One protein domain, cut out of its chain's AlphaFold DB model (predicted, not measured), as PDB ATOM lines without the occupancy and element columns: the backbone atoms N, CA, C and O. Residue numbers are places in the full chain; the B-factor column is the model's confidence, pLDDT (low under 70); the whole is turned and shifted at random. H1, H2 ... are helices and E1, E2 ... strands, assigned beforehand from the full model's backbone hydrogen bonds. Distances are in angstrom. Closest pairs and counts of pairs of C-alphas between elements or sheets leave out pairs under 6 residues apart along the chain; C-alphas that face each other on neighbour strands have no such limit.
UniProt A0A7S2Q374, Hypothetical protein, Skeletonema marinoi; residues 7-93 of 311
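This is residues 7 to 93 of the 311 residues of the protein "Hypothetical protein" of Skeletonema marinoi (UniProt A0A7S2Q374). The domain is elongated, with the small hairpin of E1 and E2 near its middle and H2 loosely over one face of that hairpin, through residues 58 to 66. E2 turns into E3, which pairs with E4 in a second small sheet; H3 follows beyond that sheet at one far end, H1 lies at the other, and the long link of residues 30 to 47 folds back past E2 from E3 to H1. The printed part has 87 residues, with three named helices and four named strands in the order E1, E2, E3, H1, H2, E4, H3, a mixed class of helices and strands. Each sheet, E1 - E2 and E3 - E4, is antiparallel. The whole is only just compact, close to loose, with a radius of gyration of the C-alphas of 14.2 A and spans of 45 by 25 by 22 A.

E1, residues 7 to 10, is 9.8 A long and begins at C-alpha 7, (-49.618, 36.573, -6.775). E2, residues 20 to 24, measures 12.3 A. E3, residues 26 to 29, is 9.8 A long, and E4, residues 75 to 79, is 11.2 A. H2, residues 58 to 71, is the longest helix, 20.1 A, beginning at C-alpha 58, (-40.800, 45.200, -1.824). H1, residues 48 to 54, measures 10.1 A. H3, residues 82 to 92, is 15.2 A long and ends at C-alpha 92, (-67.546, 35.502, -14.849).

E1 and E2 form a hairpin, antiparallel at 144 degrees, with N 8 and O 22 2.8 A apart and N 22 and O 8 2.9 A apart, both within hydrogen-bond range. The closest C-alphas of E1 and H2 are those of Val 7 and Ile 66, 7.9 A apart. E2 and H2 are only just apart, with 8.1 A between their closest C-alphas. E2 and E3 meet only through their link, a tight one of 1 residue. E3 and E4 are antiparallel at 156 degrees, with N 27 and O 78 2.8 A apart, within hydrogen-bond range. The closest C-alphas of E4 and H3 are those of Val 79 and Ser 85, 6.1 A apart. H1 touches no helix and is apart from E1, E2 and E4. In H1, H2 and H3 every O i to N i+4 pair is within hydrogen-bond range.

The two C-alphas farthest apart are those of Ser 53 and Gly 93, 45.4 A. The printed part has no cut. The link from E3 to H1, 18 residues, is long; that from E1 to E2, 9 residues, is short. The mean pLDDT of the printed part is 86.5, and residues 90 to 93 are under 70.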
ATOM      1  N   VAL A   7     -51.083  36.563  -6.879       91.56
ATOM      2  CA  VAL A   7     -49.618  36.573  -6.775       91.56
ATOM      3  C   VAL A   7     -49.240  36.402  -5.306       91.56
ATOM      4  O   VAL A   7     -49.480  37.286  -4.486       91.56
ATOM      5  N   ARG A   8     -48.630  35.267  -4.961       92.06
ATOM      6  CA  ARG A   8     -48.063  35.021  -3.634       92.06
ATOM      7  C   ARG A   8     -46.645  35.574  -3.579       92.06
ATOM      8  O   ARG A   8     -45.824  35.268  -4.442       92.06
ATOM      9  N   VAL A   9     -46.367  36.364  -2.550       93.00
ATOM     10  CA  VAL A   9     -45.052  36.959  -2.306       93.00
ATOM     11  C   VAL A   9     -44.441  36.290  -1.082       93.00
ATOM     12  O   VAL A   9     -45.031  36.296  -0.004       93.00
ATOM     13  N   SER A  10     -43.263  35.702  -1.252       91.31
ATOM     14  CA  SER A  10     -42.468  35.100  -0.186       91.31
ATOM     15  C   SER A  10     -41.275  36.010   0.111       91.31
ATOM     16  O   SER A  10     -40.275  35.957  -0.614       91.31
ATOM     17  N   PRO A  11     -41.374  36.881   1.135       87.56
ATOM     18  CA  PRO A  11     -40.245  37.690   1.561       87.56
ATOM     19  C   PRO A  11     -39.192  36.795   2.239       87.56
ATOM     20  O   PRO A  11     -39.551  35.854   2.952       87.56
ATOM     21  N   PRO A  12     -37.895  37.058   2.036       84.06
ATOM     22  CA  PRO A  12     -36.850  36.334   2.738       84.06
ATOM     23  C   PRO A  12     -36.740  36.810   4.191       84.06
ATOM     24  O   PRO A  12     -36.973  37.979   4.487       84.06
ATOM     25  N   ALA A  13     -36.371  35.894   5.092       79.62
ATOM     26  CA  ALA A  13     -36.214  36.181   6.523       79.62
ATOM     27  C   ALA A  13     -35.140  37.248   6.795       79.62
ATOM     28  O   ALA A  13     -35.304  38.091   7.672       79.62
ATOM     29  N   ASP A  14     -34.088  37.249   5.978       76.31
ATOM     30  CA  ASP A  14     -33.056  38.271   5.979       76.31
ATOM     31  C   ASP A  14     -33.233  39.149   4.740       76.31
ATOM     32  O   ASP A  14     -33.386  38.641   3.626       76.31
ATOM     33  N   ASN A  15     -33.124  40.470   4.900       73.12
ATOM     34  CA  ASN A  15     -33.268  41.469   3.824       73.12
ATOM     35  C   ASN A  15     -32.150  41.396   2.750       73.12
ATOM     36  O   ASN A  15     -31.915  42.329   1.986       73.12
ATOM     37  N   THR A  16     -31.399  40.298   2.751       76.75
ATOM     38  CA  THR A  16     -30.213  40.018   1.954       76.75
ATOM     39  C   THR A  16     -30.535  39.185   0.713       76.75
ATOM     40  O   THR A  16     -29.739  39.204  -0.227       76.75
ATOM     41  N   LYS A  17     -31.670  38.481   0.669       86.50
ATOM     42  CA  LYS A  17     -32.089  37.683  -0.494       86.50
ATOM     43  C   LYS A  17     -33.162  38.405  -1.307       86.50
ATOM     44  O   LYS A  17     -33.835  39.300  -0.797       86.50
ATOM     45  N   ALA A  18     -33.311  38.028  -2.570       88.88
ATOM     46  CA  ALA A  18     -34.400  38.507  -3.408       88.88
ATOM     47  C   ALA A  18     -35.738  37.873  -2.969       88.88
ATOM     48  O   ALA A  18     -35.778  36.690  -2.613       88.88
ATOM     49  N   PRO A  19     -36.846  38.633  -2.982       92.25
ATOM     50  CA  PRO A  19     -38.169  38.084  -2.723       92.25
ATOM     51  C   PRO A  19     -38.615  37.187  -3.877       92.25
ATOM     52  O   PRO A  19     -38.402  37.504  -5.047       92.25
ATOM     53  N   GLN A  20     -39.295  36.090  -3.552       92.19
ATOM     54  CA  GLN A  20     -39.876  35.214  -4.563       92.19
ATOM     55  C   GLN A  20     -41.349  35.570  -4.773       92.19
ATOM     56  O   GLN A  20     -42.107  35.694  -3.812       92.19
ATOM     57  N   MET A  21     -41.764  35.708  -6.031       94.19
ATOM     58  CA  MET A  21     -43.162  35.939  -6.403       94.19
ATOM     59  C   MET A  21     -43.648  34.798  -7.284       94.19
ATOM     60  O   MET A  21     -42.947  34.390  -8.213       94.19
ATOM     61  N   THR A  22     -44.830  34.264  -6.996       93.44
ATOM     62  CA  THR A  22     -45.400  33.128  -7.729       93.44
ATOM     63  C   THR A  22     -46.889  33.318  -7.950       93.44
ATOM     64  O   THR A  22     -47.593  33.681  -7.007       93.44
ATOM     65  N   LEU A  23     -47.388  33.018  -9.145       91.62
ATOM     66  CA  LEU A  23     -48.823  32.862  -9.347       91.62
ATOM     67  C   LEU A  23     -49.304  31.585  -8.663       91.62
ATOM     68  O   LEU A  23     -48.679  30.530  -8.766       91.62
ATOM     69  N   HIS A  24     -50.398  31.707  -7.923       90.12
ATOM     70  CA  HIS A  24     -50.973  30.623  -7.147       90.12
ATOM     71  C   HIS A  24     -52.313  30.180  -7.734       90.12
ATOM     72  O   HIS A  24     -53.089  31.006  -8.212       90.12
ATOM     73  N   GLY A  25     -52.568  28.871  -7.693       84.19
ATOM     74  CA  GLY A  25     -53.843  28.270  -8.086       84.19
ATOM     75  C   GLY A  25     -54.137  28.229  -9.587       84.19
ATOM     76  O   GLY A  25     -55.195  27.738  -9.975       84.19
ATOM     77  N   VAL A  26     -53.215  28.681 -10.442       88.19
ATOM     78  CA  VAL A  26     -53.346  28.631 -11.908       88.19
ATOM     79  C   VAL A  26     -52.074  28.133 -12.571       88.19
ATOM     80  O   VAL A  26     -50.974  28.363 -12.078       88.19
ATOM     81  N   ILE A  27     -52.242  27.513 -13.731       88.06
ATOM     82  CA  ILE A  27     -51.206  27.317 -14.736       88.06
ATOM     83  C   ILE A  27     -51.509  28.319 -15.849       88.06
ATOM     84  O   ILE A  27     -52.595  28.310 -16.433       88.06
ATOM     85  N   ALA A  28     -50.561  29.217 -16.098       89.94
ATOM     86  CA  ALA A  28     -50.687  30.274 -17.086       89.94
ATOM     87  C   ALA A  28     -49.390  30.430 -17.880       89.94
ATOM     88  O   ALA A  28     -48.290  30.299 -17.343       89.94
ATOM     89  N   SER A  29     -49.517  30.753 -19.163       91.25
ATOM     90  CA  SER A  29     -48.387  31.101 -20.017       91.25
ATOM     91  C   SER A  29     -48.219  32.618 -20.071       91.25
ATOM     92  O   SER A  29     -49.148  33.342 -20.444       91.25
ATOM     93  N   HIS A  30     -47.030  33.098 -19.711       93.25
ATOM     94  CA  HIS A  30     -46.636  34.500 -19.831       93.25
ATOM     95  C   HIS A  30     -45.105  34.614 -19.876       93.25
ATOM     96  O   HIS A  30     -44.412  33.846 -19.213       93.25
ATOM     97  N   ASN A  31     -44.567  35.610 -20.584       93.00
ATOM     98  CA  ASN A  31     -43.115  35.782 -20.772       93.00
ATOM     99  C   ASN A  31     -42.336  36.006 -19.466       93.00
ATOM    100  O   ASN A  31     -41.129  35.804 -19.404       93.00
ATOM    101  N   TRP A  32     -43.023  36.461 -18.419       94.06
ATOM    102  CA  TRP A  32     -42.445  36.674 -17.092       94.06
ATOM    103  C   TRP A  32     -42.628  35.496 -16.138       94.06
ATOM    104  O   TRP A  32     -42.246  35.633 -14.982       94.06
ATOM    105  N   LEU A  33     -43.195  34.370 -16.573       93.00
ATOM    106  CA  LEU A  33     -43.441  33.205 -15.725       93.00
ATOM    107  C   LEU A  33     -42.596  32.010 -16.167       93.00
ATOM    108  O   LEU A  33     -42.425  31.771 -17.359       93.00
ATOM    109  N   ASP A  34     -42.094  31.242 -15.201       91.94
ATOM    110  CA  ASP A  34     -41.509  29.922 -15.455       91.94
ATOM    111  C   ASP A  34     -42.568  28.804 -15.393       91.94
ATOM    112  O   ASP A  34     -43.719  29.026 -15.015       91.94
ATOM    113  N   ILE A  35     -42.171  27.567 -15.711       87.75
ATOM    114  CA  ILE A  35     -43.046  26.378 -15.641       87.75
ATOM    115  C   ILE A  35     -43.603  26.098 -14.233       87.75
ATOM    116  O   ILE A  35     -44.547  25.329 -14.083       87.75
ATOM    117  N   ARG A  36     -43.022  26.703 -13.192       88.69
ATOM    118  CA  ARG A  36     -43.461  26.606 -11.794       88.69
ATOM    119  C   ARG A  36     -44.281  27.828 -11.372       88.69
ATOM    120  O   ARG A  36     -44.481  28.030 -10.175       88.69
ATOM    121  N   MET A  37     -44.723  28.642 -12.331       92.69
ATOM    122  CA  MET A  37     -45.501  29.864 -12.126       92.69
ATOM    123  C   MET A  37     -44.772  30.937 -11.313       92.69
ATOM    124  O   MET A  37     -45.395  31.820 -10.724       92.69
ATOM    125  N   ARG A  38     -43.439  30.889 -11.265       92.00
ATOM    126  CA  ARG A  38     -42.613  31.891 -10.591       92.00
ATOM    127  C   ARG A  38     -42.319  33.044 -11.533       92.00
ATOM    128  O   ARG A  38     -42.066  32.834 -12.715       92.00
ATOM    129  N   VAL A  39     -42.311  34.254 -10.990       93.56
ATOM    130  CA  VAL A  39     -42.009  35.464 -11.752       93.56
ATOM    131  C   VAL A  39     -40.503  35.534 -12.002       93.56
ATOM    132  O   VAL A  39     -39.728  35.746 -11.075       93.56
ATOM    133  N   ILE A  40     -40.097  35.356 -13.256       92.00
ATOM    134  CA  ILE A  40     -38.698  35.387 -13.710       92.00
ATOM    135  C   ILE A  40     -38.395  36.556 -14.649       92.00
ATOM    136  O   ILE A  40     -37.235  36.864 -14.879       92.00
ATOM    137  N   GLY A  41     -39.405  37.231 -15.201       87.56
ATOM    138  CA  GLY A  41     -39.175  38.302 -16.183       87.56
ATOM    139  C   GLY A  41     -38.910  39.687 -15.590       87.56
ATOM    140  O   GLY A  41     -38.661  40.634 -16.333       87.56
ATOM    141  N   TYR A  42     -38.936  39.820 -14.262       92.19
ATOM    142  CA  TYR A  42     -38.657  41.076 -13.575       92.19
ATOM    143  C   TYR A  42     -37.202  41.103 -13.080       92.19
ATOM    144  O   TYR A  42     -36.854  40.466 -12.086       92.19
ATOM    145  N   ALA A  43     -36.341  41.848 -13.785       89.88
ATOM    146  CA  ALA A  43     -34.891  41.903 -13.545       89.88
ATOM    147  C   ALA A  43     -34.477  42.102 -12.069       89.88
ATOM    148  O   ALA A  43     -33.564  41.408 -11.617       89.88
ATOM    149  N   PRO A  44     -35.144  42.961 -11.272       90.44
ATOM    150  CA  PRO A  44     -34.741  43.183  -9.883       90.44
ATOM    151  C   PRO A  44     -34.891  41.976  -8.949       90.44
ATOM    152  O   PRO A  44     -34.209  41.946  -7.932       90.44
ATOM    153  N   ILE A  45     -35.745  40.991  -9.254       89.62
ATOM    154  CA  ILE A  45     -35.980  39.825  -8.371       89.62
ATOM    155  C   ILE A  45     -35.314  38.537  -8.871       89.62
ATOM    156  O   ILE A  45     -35.405  37.502  -8.219       89.62
ATOM    157  N   LEU A  46     -34.629  38.592 -10.017       87.88
ATOM    158  CA  LEU A  46     -33.974  37.438 -10.642       87.88
ATOM    159  C   LEU A  46     -32.764  36.925  -9.849       87.88
ATOM    160  O   LEU A  46     -32.468  35.732  -9.878       87.88
ATOM    161  N   SER A  47     -32.049  37.813  -9.156       88.81
ATOM    162  CA  SER A  47     -30.904  37.440  -8.327       88.81
ATOM    163  C   SER A  47     -30.763  38.343  -7.109       88.81
ATOM    164  O   SER A  47     -31.089  39.532  -7.154       88.81
ATOM    165  N   ASP A  48     -30.199  37.791  -6.033       89.50
ATOM    166  CA  ASP A  48     -29.929  38.520  -4.788       89.50
ATOM    167  C   ASP A  48     -29.073  39.773  -5.029       89.50
ATOM    168  O   ASP A  48     -29.291  40.819  -4.417       89.50
ATOM    169  N   GLN A  49     -28.121  39.694  -5.965       88.12
ATOM    170  CA  GLN A  49     -27.270  40.822  -6.337       88.12
ATOM    171  C   GLN A  49     -28.068  41.936  -7.032       88.12
ATOM    172  O   GLN A  49     -27.898  43.111  -6.698       88.12
ATOM    173  N   SER A  50     -28.967  41.577  -7.956       89.00
ATOM    174  CA  SER A  50     -29.819  42.541  -8.668       89.00
ATOM    175  C   SER A  50     -30.766  43.242  -7.698       89.00
ATOM    176  O   SER A  50     -30.857  44.471  -7.714       89.00
ATOM    177  N   TRP A  51     -31.368  42.485  -6.776       91.12
ATOM    178  CA  TRP A  51     -32.252  43.016  -5.740       91.12
ATOM    179  C   TRP A  51     -31.555  44.075  -4.885       91.12
ATOM    180  O   TRP A  51     -32.020  45.213  -4.801       91.12
ATOM    181  N   ARG A  52     -30.376  43.751  -4.340       87.81
ATOM    182  CA  ARG A  52     -29.586  44.684  -3.518       87.81
ATOM    183  C   ARG A  52     -29.158  45.929  -4.291       87.81
ATOM    184  O   ARG A  52     -29.206  47.032  -3.749       87.81
ATOM    185  N   SER A  53     -28.750  45.764  -5.551       90.25
ATOM    186  CA  SER A  53     -28.308  46.883  -6.390       90.25
ATOM    187  C   SER A  53     -29.447  47.837  -6.769       90.25
ATOM    188  O   SER A  53     -29.213  49.034  -6.928       90.25
ATOM    189  N   SER A  54     -30.682  47.329  -6.845       86.31
ATOM    190  CA  SER A  54     -31.854  48.103  -7.264       86.31
ATOM    191  C   SER A  54     -32.330  49.125  -6.229       86.31
ATOM    192  O   SER A  54     -32.982  50.099  -6.596       86.31
ATOM    193  N   LYS A  55     -32.018  48.918  -4.936       86.81
ATOM    194  CA  LYS A  55     -32.517  49.725  -3.801       86.81
ATOM    195  C   LYS A  55     -34.051  49.896  -3.775       86.81
ATOM    196  O   LYS A  55     -34.553  50.834  -3.156       86.81
ATOM    197  N   LEU A  56     -34.793  49.009  -4.437       88.25
ATOM    198  CA  LEU A  56     -36.251  49.051  -4.495       88.25
ATOM    199  C   LEU A  56     -36.869  48.534  -3.196       88.25
ATOM    200  O   LEU A  56     -36.330  47.643  -2.538       88.25
ATOM    201  N   LYS A  57     -38.039  49.069  -2.837       91.31
ATOM    202  CA  LYS A  57     -38.852  48.494  -1.764       91.31
ATOM    203  C   LYS A  57     -39.651  47.316  -2.316       91.31
ATOM    204  O   LYS A  57     -40.023  47.295  -3.488       91.31
ATOM    205  N   LEU A  58     -39.977  46.356  -1.450       90.25
ATOM    206  CA  LEU A  58     -40.800  45.200  -1.824       90.25
ATOM    207  C   LEU A  58     -42.144  45.626  -2.433       90.25
ATOM    208  O   LEU A  58     -42.552  45.066  -3.441       90.25
ATOM    209  N   GLY A  59     -42.793  46.644  -1.858       91.50
ATOM    210  CA  GLY A  59     -44.062  47.168  -2.371       91.50
ATOM    211  C   GLY A  59     -43.965  47.673  -3.812       91.50
ATOM    212  O   GLY A  59     -44.818  47.333  -4.625       91.50
ATOM    213  N   ASP A  60     -42.893  48.395  -4.148       91.88
ATOM    214  CA  ASP A  60     -42.671  48.926  -5.500       91.88
ATOM    215  C   ASP A  60     -42.434  47.792  -6.507       91.88
ATOM    216  O   ASP A  60     -42.956  47.810  -7.619       91.88
ATOM    217  N   ALA A  61     -41.691  46.760  -6.095       91.19
ATOM    218  CA  ALA A  61     -41.460  45.570  -6.908       91.19
ATOM    219  C   ALA A  61     -42.749  44.772  -7.155       91.19
ATOM    220  O   ALA A  61     -43.018  44.368  -8.284       91.19
ATOM    221  N   VAL A  62     -43.565  44.571  -6.116       93.56
ATOM    222  CA  VAL A  62     -44.864  43.892  -6.230       93.56
ATOM    223  C   VAL A  62     -45.800  44.688  -7.135       93.56
ATOM    224  O   VAL A  62     -46.420  44.112  -8.029       93.56
ATOM    225  N   TYR A  63     -45.857  46.009  -6.957       94.06
ATOM    226  CA  TYR A  63     -46.652  46.892  -7.801       94.06
ATOM    227  C   TYR A  63     -46.238  46.788  -9.271       94.06
ATOM    228  O   TYR A  63     -47.099  46.592 -10.120       94.06
ATOM    229  N   ALA A  64     -44.938  46.837  -9.577       92.69
ATOM    230  CA  ALA A  64     -44.442  46.729 -10.948       92.69
ATOM    231  C   ALA A  64     -44.840  45.401 -11.617       92.69
ATOM    232  O   ALA A  64     -45.259  45.392 -12.775       92.69
ATOM    233  N   VAL A  65     -44.759  44.285 -10.885       92.62
ATOM    234  CA  VAL A  65     -45.151  42.959 -11.388       92.62
ATOM    235  C   VAL A  65     -46.659  42.871 -11.626       92.62
ATOM    236  O   VAL A  65     -47.084  42.433 -12.695       92.62
ATOM    237  N   ILE A  66     -47.475  43.320 -10.669       92.56
ATOM    238  CA  ILE A  66     -48.940  43.327 -10.810       92.56
ATOM    239  C   ILE A  66     -49.357  44.238 -11.964       92.56
ATOM    240  O   ILE A  66     -50.166  43.844 -12.801       92.56
ATOM    241  N   HIS A  67     -48.779  45.435 -12.037       93.25
ATOM    242  CA  HIS A  67     -49.065  46.397 -13.089       93.25
ATOM    243  C   HIS A  67     -48.710  45.835 -14.470       93.25
ATOM    244  O   HIS A  67     -49.487  45.971 -15.414       93.25
ATOM    245  N   HIS A  68     -47.591  45.115 -14.585       93.38
ATOM    246  CA  HIS A  68     -47.237  44.437 -15.826       93.38
ATOM    247  C   HIS A  68     -48.273  43.381 -16.230       93.38
ATOM    248  O   HIS A  68     -48.674  43.366 -17.388       93.38
ATOM    249  N   PHE A  69     -48.760  42.555 -15.296       92.50
ATOM    250  CA  PHE A  69     -49.816  41.571 -15.578       92.50
ATOM    251  C   PHE A  69     -51.181  42.196 -15.878       92.50
ATOM    252  O   PHE A  69     -51.998  41.573 -16.543       92.50
ATOM    253  N   GLN A  70     -51.446  43.421 -15.426       90.38
ATOM    254  CA  GLN A  70     -52.652  44.153 -15.824       90.38
ATOM    255  C   GLN A  70     -52.565  44.650 -17.272       90.38
ATOM    256  O   GLN A  70     -53.563  44.625 -17.986       90.38
ATOM    257  N   LEU A  71     -51.378  45.085 -17.704       91.50
ATOM    258  CA  LEU A  71     -51.131  45.542 -19.075       91.50
ATOM    259  C   LEU A  71     -50.983  44.373 -20.062       91.50
ATOM    260  O   LEU A  71     -51.444  44.459 -21.197       91.50
ATOM    261  N   HIS A  72     -50.357  43.283 -19.620       90.62
ATOM    262  CA  HIS A  72     -50.079  42.080 -20.399       90.62
ATOM    263  C   HIS A  72     -50.615  40.864 -19.631       90.62
ATOM    264  O   HIS A  72     -49.876  40.211 -18.889       90.62
ATOM    265  N   PRO A  73     -51.923  40.580 -19.740       89.12
ATOM    266  CA  PRO A  73     -52.550  39.520 -18.966       89.12
ATOM    267  C   PRO A  73     -51.976  38.138 -19.323       89.12
ATOM    268  O   PRO A  73     -51.893  37.790 -20.505       89.12
ATOM    269  N   PRO A  74     -51.603  37.317 -18.322       90.44
ATOM    270  CA  PRO A  74     -51.245  35.918 -18.535       90.44
ATOM    271  C   PRO A  74     -52.387  35.131 -19.188       90.44
ATOM    272  O   PRO A  74     -53.549  35.279 -18.807       90.44
ATOM    273  N   SER A  75     -52.056  34.253 -20.136       89.44
ATOM    274  CA  SER A  75     -53.040  33.344 -20.740       89.44
ATOM    275  C   SER A  75     -53.191  32.109 -19.858       89.44
ATOM    276  O   SER A  75     -52.249  31.333 -19.710       89.44
ATOM    277  N   ILE A  76     -54.351  31.950 -19.226       86.75
ATOM    278  CA  ILE A  76     -54.614  30.858 -18.282       86.75
ATOM    279  C   ILE A  76     -54.959  29.594 -19.068       86.75
ATOM    280  O   ILE A  76     -55.912  29.593 -19.842       86.75
ATOM    281  N   SER A  77     -54.198  28.520 -18.858       84.25
ATOM    282  CA  SER A  77     -54.463  27.215 -19.470       84.25
ATOM    283  C   SER A  77     -55.288  26.311 -18.560       84.25
ATOM    284  O   SER A  77     -56.136  25.568 -19.042       84.25
ATOM    285  N   GLN A  78     -55.053  26.362 -17.245       83.62
ATOM    286  CA  GLN A  78     -55.765  25.531 -16.272       83.62
ATOM    287  C   GLN A  78     -55.817  26.213 -14.904       83.62
ATOM    288  O   GLN A  78     -54.816  26.750 -14.433       83.62
ATOM    289  N   VAL A  79     -56.966  26.152 -14.236       82.06
ATOM    290  CA  VAL A  79     -57.100  26.536 -12.825       82.06
ATOM    291  C   VAL A  79     -56.954  25.268 -11.992       82.06
ATOM    292  O   VAL A  79     -57.680  24.302 -12.205       82.06
ATOM    293  N   VAL A  80     -55.967  25.246 -11.102       80.44
ATOM    294  CA  VAL A  80     -55.616  24.069 -10.286       80.44
ATOM    295  C   VAL A  80     -56.249  24.156  -8.897       80.44
ATOM    296  O   VAL A  80     -56.479  23.136  -8.259       80.44
ATOM    297  N   ASP A  81     -56.542  25.368  -8.427       79.75
ATOM    298  CA  ASP A  81     -57.175  25.593  -7.130       79.75
ATOM    299  C   ASP A  81     -58.699  25.667  -7.274       79.75
ATOM    300  O   ASP A  81     -59.242  26.508  -7.997       79.75
ATOM    301  N   GLU A  82     -59.395  24.784  -6.563       74.75
ATOM    302  CA  GLU A  82     -60.852  24.689  -6.571       74.75
ATOM    303  C   GLU A  82     -61.517  25.958  -6.012       74.75
ATOM    304  O   GLU A  82     -62.547  26.399  -6.526       74.75
ATOM    305  N   ASN A  83     -60.896  26.620  -5.030       76.56
ATOM    306  CA  ASN A  83     -61.410  27.867  -4.459       76.56
ATOM    307  C   ASN A  83     -61.278  29.024  -5.449       76.56
ATOM    308  O   ASN A  83     -62.186  29.850  -5.576       76.56
ATOM    309  N   LEU A  84     -60.164  29.068  -6.184       73.44
ATOM    310  CA  LEU A  84     -59.955  30.066  -7.227       73.44
ATOM    311  C   LEU A  84     -60.894  29.825  -8.415       73.44
ATOM    312  O   LEU A  84     -61.429  30.782  -8.965       73.44
ATOM    313  N   SER A  85     -61.154  28.562  -8.762       73.38
ATOM    314  CA  SER A  85     -62.129  28.185  -9.791       73.38
ATOM    315  C   SER A  85     -63.546  28.641  -9.421       73.38
ATOM    316  O   SER A  85     -64.204  29.320 -10.212       73.38
ATOM    317  N   ARG A  86     -63.990  28.386  -8.180       75.75
ATOM    318  CA  ARG A  86     -65.285  28.869  -7.665       75.75
ATOM    319  C   ARG A  86     -65.371  30.400  -7.668       75.75
ATOM    320  O   ARG A  86     -66.394  30.951  -8.067       75.75
ATOM    321  N   LEU A  87     -64.293  31.096  -7.289       72.31
ATOM    322  CA  LEU A  87     -64.217  32.562  -7.331       72.31
ATOM    323  C   LEU A  87     -64.290  33.108  -8.768       72.31
ATOM    324  O   LEU A  87     -64.918  34.131  -9.021       72.31
ATOM    325  N   GLN A  88     -63.664  32.432  -9.730       72.44
ATOM    326  CA  GLN A  88     -63.737  32.824 -11.135       72.44
ATOM    327  C   GLN A  88     -65.135  32.592 -11.717       72.44
ATOM    328  O   GLN A  88     -65.620  33.438 -12.468       72.44
ATOM    329  N   GLN A  89     -65.821  31.510 -11.341       71.06
ATOM    330  CA  GLN A  89     -67.192  31.233 -11.784       71.06
ATOM    331  C   GLN A  89     -68.197  32.269 -11.269       71.06
ATOM    332  O   GLN A  89     -69.039  32.732 -12.038       71.06
ATOM    333  N   THR A  90     -68.075  32.702 -10.010       67.88
ATOM    334  CA  THR A  90     -68.947  33.751  -9.454       67.88
ATOM    335  C   THR A  90     -68.714  35.118 -10.099       67.88
ATOM    336  O   THR A  90     -69.658  35.892 -10.237       67.88
ATOM    337  N   LEU A  91     -67.488  35.408 -10.548       63.06
ATOM    338  CA  LEU A  91     -67.134  36.681 -11.189       63.06
ATOM    339  C   LEU A  91     -67.401  36.721 -12.704       63.06
ATOM    340  O   LEU A  91     -67.575  37.803 -13.260       63.06
ATOM    341  N   SER A  92     -67.432  35.569 -13.381       60.94
ATOM    342  CA  SER A  92     -67.546  35.502 -14.849       60.94
ATOM    343  C   SER A  92     -68.987  35.477 -15.369       60.94
ATOM    344  O   SER A  92     -69.182  35.575 -16.580       60.94
ATOM    345  N   GLY A  93     -69.994  35.296 -14.505       49.84
ATOM    346  CA  GLY A  93     -71.424  35.308 -14.869       49.84
ATOM    347  C   GLY A  93     -71.845  34.328 -15.979       49.84
ATOM    348  O   GLY A  93     -72.966  34.404 -16.471       49.84
TER     349      GLY A  93